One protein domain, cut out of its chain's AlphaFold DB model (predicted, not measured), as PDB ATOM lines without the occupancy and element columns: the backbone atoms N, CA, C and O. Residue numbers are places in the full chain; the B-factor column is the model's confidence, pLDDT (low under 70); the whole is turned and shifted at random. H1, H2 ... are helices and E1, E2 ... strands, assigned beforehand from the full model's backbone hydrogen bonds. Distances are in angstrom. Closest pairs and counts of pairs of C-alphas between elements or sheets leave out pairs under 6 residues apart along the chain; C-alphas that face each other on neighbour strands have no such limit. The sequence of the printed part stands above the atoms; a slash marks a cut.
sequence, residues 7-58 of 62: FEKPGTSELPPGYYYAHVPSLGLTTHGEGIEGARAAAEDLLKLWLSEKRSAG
ATOM      1  N   PHE A   7     139.015 197.040 116.845       97.44
ATOM      2  CA  PHE A   7     139.645 197.780 117.933       97.44
ATOM      3  C   PHE A   7     139.329 197.131 119.273       97.44
ATOM      4  O   PHE A   7     138.159 196.924 119.599       97.44
ATOM      5  N   GLU A   8     140.364 196.863 120.062       95.50
ATOM      6  CA  GLU A   8     140.235 196.248 121.379       95.50
ATOM      7  C   GLU A   8     140.884 197.129 122.448       95.50
ATOM      8  O   GLU A   8     141.963 197.695 122.251       95.50
ATOM      9  N   LYS A   9     140.206 197.268 123.594       93.19
ATOM     10  CA  LYS A   9     140.816 197.891 124.767       93.19
ATOM     11  C   LYS A   9     141.789 196.895 125.402       93.19
ATOM     12  O   LYS A   9     141.344 195.802 125.743       93.19
ATOM     13  N   PRO A  10     143.053 197.277 125.633       88.12
ATOM     14  CA  PRO A  10     143.999 196.433 126.341       88.12
ATOM     15  C   PRO A  10     143.474 196.108 127.743       88.12
ATOM     16  O   PRO A  10     142.844 196.944 128.401       88.12
ATOM     17  N   GLY A  11     143.738 194.880 128.186       84.19
ATOM     18  CA  GLY A  11     143.471 194.437 129.549       84.19
ATOM     19  C   GLY A  11     144.387 195.107 130.581       84.19
ATOM     20  O   GLY A  11     144.935 196.188 130.378       84.19
ATOM     21  N   THR A  12     144.578 194.460 131.728       68.44
ATOM     22  CA  THR A  12     145.144 195.089 132.932       68.44
ATOM     23  C   THR A  12     146.653 195.371 132.941       68.44
ATOM     24  O   THR A  12     147.120 195.895 133.950       68.44
ATOM     25  N   SER A  13     147.437 195.113 131.884       63.22
ATOM     26  CA  SER A  13     148.860 195.524 131.898       63.22
ATOM     27  C   SER A  13     149.607 195.587 130.560       63.22
ATOM     28  O   SER A  13     150.832 195.693 130.583       63.22
ATOM     29  N   GLU A  14     148.955 195.462 129.404       78.94
ATOM     30  CA  GLU A  14     149.706 195.236 128.153       78.94
ATOM     31  C   GLU A  14     150.101 196.518 127.413       78.94
ATOM     32  O   GLU A  14     151.128 196.544 126.736       78.94
ATOM     33  N   LEU A  15     149.340 197.603 127.577       87.44
ATOM     34  CA  LEU A  15     149.604 198.892 126.938       87.44
ATOM     35  C   LEU A  15     149.396 200.054 127.918       87.44
ATOM     36  O   LEU A  15     148.669 199.904 128.908       87.44
ATOM     37  N   PRO A  16     149.992 201.231 127.647       90.69
ATOM     38  CA  PRO A  16     149.727 202.430 128.428       90.69
ATOM     39  C   PRO A  16     148.228 202.778 128.465       90.69
ATOM     40  O   PRO A  16     147.503 202.516 127.499       90.69
ATOM     41  N   PRO A  17     147.738 203.412 129.545       90.75
ATOM     42  CA  PRO A  17     146.361 203.884 129.609       90.75
ATOM     43  C   PRO A  17     145.996 204.751 128.400       90.75
ATOM     44  O   PRO A  17     146.779 205.591 127.966       90.75
ATOM     45  N   GLY A  18     144.789 204.552 127.870       91.75
ATOM     46  CA  GLY A  18     144.296 205.293 126.707       91.75
ATOM     47  C   GLY A  18     144.675 204.684 125.358       91.75
ATOM     48  O   GLY A  18     144.112 205.104 124.352       91.75
ATOM     49  N   TYR A  19     145.544 203.673 125.315       95.81
ATOM     50  CA  TYR A  19     145.866 202.958 124.082       95.81
ATOM     51  C   TYR A  19     144.812 201.908 123.725       95.81
ATOM     52  O   TYR A  19     144.079 201.421 124.584       95.81
ATOM     53  N   TYR A  20     144.753 201.573 122.438       97.19
ATOM     54  CA  TYR A  20     143.914 200.524 121.866       97.19
ATOM     55  C   TYR A  20     144.754 199.643 120.947       97.19
ATOM     56  O   TYR A  20     145.642 200.138 120.249       97.19
ATOM     57  N   TYR A  21     144.431 198.354 120.910       97.12
ATOM     58  CA  TYR A  21     144.873 197.480 119.833       97.12
ATOM     59  C   TYR A  21     144.024 197.711 118.585       97.12
ATOM     60  O   TYR A  21     142.829 197.997 118.675       97.12
ATOM     61  N   ALA A  22     144.646 197.554 117.421       98.19
ATOM     62  CA  ALA A  22     143.992 197.481 116.128       98.19
ATOM     63  C   ALA A  22     144.428 196.194 115.425       98.19
ATOM     64  O   ALA A  22     145.603 196.013 115.097       98.19
ATOM     65  N   HIS A  23     143.469 195.307 115.192       98.06
ATOM     66  CA  HIS A  23     143.677 194.028 114.526       98.06
ATOM     67  C   HIS A  23     143.079 194.070 113.125       98.06
ATOM     68  O   HIS A  23     141.958 194.547 112.947       98.06
ATOM     69  N   VAL A  24     143.786 193.510 112.144       97.56
ATOM     70  CA  VAL A  24     143.260 193.219 110.804       97.56
ATOM     71  C   VAL A  24     143.187 191.697 110.651       97.56
ATOM     72  O   VAL A  24     144.157 191.084 110.195       97.56
ATOM     73  N   PRO A  25     142.072 191.049 111.048       96.56
ATOM     74  CA  PRO A  25     142.025 189.593 111.195       96.56
ATOM     75  C   PRO A  25     142.280 188.837 109.892       96.56
ATOM     76  O   PRO A  25     142.964 187.820 109.901       96.56
ATOM     77  N   SER A  26     141.791 189.360 108.764       94.81
ATOM     78  CA  SER A  26     141.973 188.737 107.447       94.81
ATOM     79  C   SER A  26     143.437 188.659 107.010       94.81
ATOM     80  O   SER A  26     143.763 187.850 106.151       94.81
ATOM     81  N   LEU A  27     144.307 189.498 107.582       94.50
ATOM     82  CA  LEU A  27     145.734 189.557 107.265       94.50
ATOM     83  C   LEU A  27     146.628 189.082 108.419       94.50
ATOM     84  O   LEU A  27     147.847 189.073 108.277       94.50
ATOM     85  N   GLY A  28     146.050 188.730 109.574       95.62
ATOM     86  CA  GLY A  28     146.815 188.394 110.778       95.62
ATOM     87  C   GLY A  28     147.684 189.544 111.305       95.62
ATOM     88  O   GLY A  28     148.659 189.298 112.012       95.62
ATOM     89  N   LEU A  29     147.363 190.797 110.962       96.81
ATOM     90  CA  LEU A  29     148.132 191.971 111.381       96.81
ATOM     91  C   LEU A  29     147.578 192.542 112.686       96.81
ATOM     92  O   LEU A  29     146.365 192.572 112.897       96.81
ATOM     93  N   THR A  30     148.465 193.020 113.554       97.00
ATOM     94  CA  THR A  30     148.109 193.693 114.809       97.00
ATOM     95  C   THR A  30     149.057 194.856 115.062       97.00
ATOM     96  O   THR A  30     150.265 194.731 114.883       97.00
ATOM     97  N   THR A  31     148.503 195.980 115.500       97.50
ATOM     98  CA  THR A  31     149.245 197.151 115.973       97.50
ATOM     99  C   THR A  31     148.493 197.811 117.128       97.50
ATOM    100  O   THR A  31     147.467 197.300 117.579       97.50
ATOM    101  N   HIS A  32     149.005 198.921 117.641       97.50
ATOM    102  CA  HIS A  32     148.374 199.688 118.704       97.50
ATOM    103  C   HIS A  32     148.638 201.182 118.538       97.50
ATOM    104  O   HIS A  32     149.587 201.594 117.873       97.50
ATOM    105  N   GLY A  33     147.806 202.000 119.170       97.44
ATOM    106  CA  GLY A  33     147.993 203.445 119.212       97.44
ATOM    107  C   GLY A  33     147.147 204.099 120.293       97.44
ATOM    108  O   GLY A  33     146.264 203.467 120.875       97.44
ATOM    109  N   GLU A  34     147.438 205.365 120.575       97.12
ATOM    110  CA  GLU A  34     146.685 206.152 121.548       97.12
ATOM    111  C   GLU A  34     145.280 206.468 121.015       97.12
ATOM    112  O   GLU A  34     145.106 207.063 119.949       97.12
ATOM    113  N   GLY A  35     144.255 206.061 121.759       96.88
ATOM    114  CA  GLY A  35     142.863 206.165 121.343       96.88
ATOM    115  C   GLY A  35     142.519 205.306 120.120       96.88
ATOM    116  O   GLY A  35     143.360 204.651 119.506       96.88
ATOM    117  N   ILE A  36     141.241 205.332 119.737       96.81
ATOM    118  CA  ILE A  36     140.761 204.627 118.537       96.81
ATOM    119  C   ILE A  36     141.394 205.220 117.272       96.81
ATOM    120  O   ILE A  36     141.788 204.481 116.374       96.81
ATOM    121  N   GLU A  37     141.523 206.545 117.201       98.00
ATOM    122  CA  GLU A  37     142.056 207.223 116.015       98.00
ATOM    123  C   GLU A  37     143.566 207.003 115.844       98.00
ATOM    124  O   GLU A  37     144.016 206.755 114.728       98.00
ATOM    125  N   GLY A  38     144.351 206.996 116.930       98.12
ATOM    126  CA  GLY A  38     145.775 206.664 116.850       98.12
ATOM    127  C   GLY A  38     146.001 205.200 116.477       98.12
ATOM    128  O   GLY A  38     146.835 204.904 115.624       98.12
ATOM    129  N   ALA A  39     145.211 204.280 117.039       98.06
ATOM    130  CA  ALA A  39     145.254 202.874 116.648       98.06
ATOM    131  C   ALA A  39     144.835 202.666 115.177       98.06
ATOM    132  O   ALA A  39     145.431 201.845 114.479       98.06
ATOM    133  N   ARG A  40     143.856 203.437 114.673       98.12
ATOM    134  CA  ARG A  40     143.458 203.423 113.255       98.12
ATOM    135  C   ARG A  40     144.602 203.889 112.362       98.12
ATOM    136  O   ARG A  40     144.938 203.179 111.421       98.12
ATOM    137  N   ALA A  41     145.209 205.036 112.667       98.50
ATOM    138  CA  ALA A  41     146.322 205.572 111.886       98.50
ATOM    139  C   ALA A  41     147.493 204.575 111.823       98.50
ATOM    140  O   ALA A  41     148.008 204.286 110.743       98.50
ATOM    141  N   ALA A  42     147.836 203.958 112.959       98.31
ATOM    142  CA  ALA A  42     148.859 202.919 113.015       98.31
ATOM    143  C   ALA A  42     148.506 201.697 112.145       98.31
ATOM    144  O   ALA A  42     149.377 201.137 111.477       98.31
ATOM    145  N   ALA A  43     147.237 201.275 112.130       98.25
ATOM    146  CA  ALA A  43     146.781 200.158 111.302       98.25
ATOM    147  C   ALA A  43     146.817 200.491 109.806       98.25
ATOM    148  O   ALA A  43     147.205 199.647 109.000       98.25
ATOM    149  N   GLU A  44     146.458 201.716 109.424       97.81
ATOM    150  CA  GLU A  44     146.544 202.183 108.039       97.81
ATOM    151  C   GLU A  44     147.989 202.212 107.532       97.81
ATOM    152  O   GLU A  44     148.254 201.791 106.404       97.81
ATOM    153  N   ASP A  45     148.935 202.663 108.355       98.31
ATOM    154  CA  ASP A  45     150.351 202.676 107.989       98.31
ATOM    155  C   ASP A  45     150.935 201.262 107.897       98.31
ATOM    156  O   ASP A  45     151.640 200.948 106.933       98.31
ATOM    157  N   LEU A  46     150.558 200.371 108.820       97.75
ATOM    158  CA  LEU A  46     150.921 198.956 108.748       97.75
ATOM    159  C   LEU A  46     150.372 198.289 107.475       97.75
ATOM    160  O   LEU A  46     151.092 197.550 106.806       97.75
ATOM    161  N   LEU A  47     149.123 198.582 107.098       96.94
ATOM    162  CA  LEU A  47     148.517 198.081 105.862       96.94
ATOM    163  C   LEU A  47     149.268 198.566 104.618       96.94
ATOM    164  O   LEU A  47     149.529 197.769 103.717       96.94
ATOM    165  N   LYS A  48     149.640 199.851 104.554       96.25
ATOM    166  CA  LYS A  48     150.423 200.395 103.429       96.25
ATOM    167  C   LYS A  48     151.763 199.676 103.291       96.25
ATOM    168  O   LYS A  48     152.134 199.312 102.174       96.25
ATOM    169  N   LEU A  49     152.462 199.460 104.408       96.62
ATOM    170  CA  LEU A  49     153.740 198.751 104.424       96.62
ATOM    171  C   LEU A  49     153.573 197.310 103.931       96.62
ATOM    172  O   LEU A  49     154.227 196.921 102.966       96.62
ATOM    173  N   TRP A  50     152.634 196.565 104.514       95.62
ATOM    174  CA  TRP A  50     152.367 195.176 104.143       95.62
ATOM    175  C   TRP A  50     152.023 195.030 102.652       95.62
ATOM    176  O   TRP A  50     152.567 194.175 101.958       95.62
ATOM    177  N   LEU A  51     151.174 195.914 102.114       94.88
ATOM    178  CA  LEU A  51     150.822 195.914 100.690       94.88
ATOM    179  C   LEU A  51     152.027 196.209  99.791       94.88
ATOM    180  O   LEU A  51     152.146 195.629  98.711       94.88
ATOM    181  N   SER A  52     152.907 197.118 100.215       94.88
ATOM    182  CA  SER A  52     154.138 197.439  99.491       94.88
ATOM    183  C   SER A  52     155.076 196.231  99.426       94.88
ATOM    184  O   SER A  52     155.592 195.903  98.355       94.88
ATOM    185  N   GLU A  53     155.247 195.524 100.545       95.00
ATOM    186  CA  GLU A  53     156.059 194.307 100.625       95.00
ATOM    187  C   GLU A  53     155.502 193.200  99.726       95.00
ATOM    188  O   GLU A  53     156.242 192.638  98.919       95.00
ATOM    189  N   LYS A  54     154.185 192.953  99.773       93.88
ATOM    190  CA  LYS A  54     153.527 191.945  98.925       93.88
ATOM    191  C   LYS A  54     153.687 192.227  97.438       93.88
ATOM    192  O   LYS A  54     154.053 191.332  96.679       93.88
ATOM    193  N   ARG A  55     153.507 193.485  97.023       92.50
ATOM    194  CA  ARG A  55     153.755 193.902  95.633       92.50
ATOM    195  C   ARG A  55     155.213 193.707  95.229       92.50
ATOM    196  O   ARG A  55     155.473 193.258  94.120       92.50
ATOM    197  N   SER A  56     156.147 194.029  96.121       94.19
ATOM    198  CA  SER A  56     157.587 193.907  95.857       94.19
ATOM    199  C   SER A  56     158.034 192.446  95.743       94.19
ATOM    200  O   SER A  56     158.938 192.139  94.972       94.19
ATOM    201  N   ALA A  57     157.369 191.541  96.465       94.12
ATOM    202  CA  ALA A  57     157.571 190.097  96.383       94.12
ATOM    203  C   ALA A  57     156.858 189.435  95.184       94.12
ATOM    204  O   ALA A  57     157.054 188.246  94.940       94.12
ATOM    205  N   GLY A  58     156.039 190.180  94.428       92.19
ATOM    206  CA  GLY A  58     155.240 189.637  93.326       92.19
ATOM    207  C   GLY A  58     154.071 188.755  93.781       92.19
ATOM    208  O   GLY A  58     153.570 187.953  92.995       92.19
TER     209      GLY A  58
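AT A GLANCE: This is residues 7 to 58 of the 62 residues of the protein "Type II toxin-antitoxin system HicB family antitoxin" of Chthoniobacterales bacterium (UniProt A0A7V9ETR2). A two-stranded hairpin, E1 and E2, is covered on one face by a single long helix, H1, which folds back over both strands with its residues 35 to 50 and then sticks out past them with residues 51 to 56. Before the hairpin, residues 7 and 8 pair beside E1, and a loop goes on from them to the opposite end of the long axis from the helix's free end. The printed part has 52 residues, with two named strands and one named helix in the order E1, E2, H1; the sheet has the order E1 - E2, antiparallel, and the class is mixed, helices and strands. The whole is only just loose, close to compact, with a radius of gyration of the C-alphas of 12.3 A, and it spans 41 by 17 by 14 A, much of the length coming from the free end of H1.

IN THESE COORDINATES: The printed part opens with residues 7 to 18, a stretch with no named element. E1 follows as residues 19 to 24, beginning at C-alpha 19 at (145.866, 202.958, 124.082) and measuring 16.7 A from first to last C-alpha. E2 is residues 29 to 34, 17.5 A long, beginning at C-alpha 29 at (148.132, 191.971, 111.381). H1 is residues 35 to 56, 31.9 A long, ending at C-alpha 56 at (157.587, 193.907, 95.857).

HOW THE PARTS SIT: E1 and E2 are a hairpin, antiparallel neighbours with 157 degrees between their N-to-C directions. N 22 and O 31 are 2.8 A apart and N 31 and O 22 are 2.9 A apart, both within hydrogen-bond range. The C-alphas of residues 21 and 32, 4.3 A apart, face each other. Residues 7 to 8 form a short antiparallel pairing with residues 21 to 22 of E1. H1 has 14 pairs of C-alphas within 8 A of E2, the closest being those of Gly 33 and Ala 39 at 3.8 A. With E1 it has 13 such pairs, the closest being those of Tyr 19 and Gly 35 at 5.2 A. In H1, every O i to N i+4 pair is within hydrogen-bond range.

THE WHOLE: The two C-alphas farthest apart, those of Thr 12 and Gly 58, are 41.2 A from each other. Residues 51 to 58, of which 51 to 56 belong to H1, stand free; the body without them has 44 residues, spans 29 by 17 by 12 A and has a radius of gyration of 10.1 A. The links E1 to E2 and E2 to H1 are tight, with 4 and 0 residues between. The printed part has no cut. The mean pLDDT of the printed part is 94.0, and residues 12 to 13 are under 70.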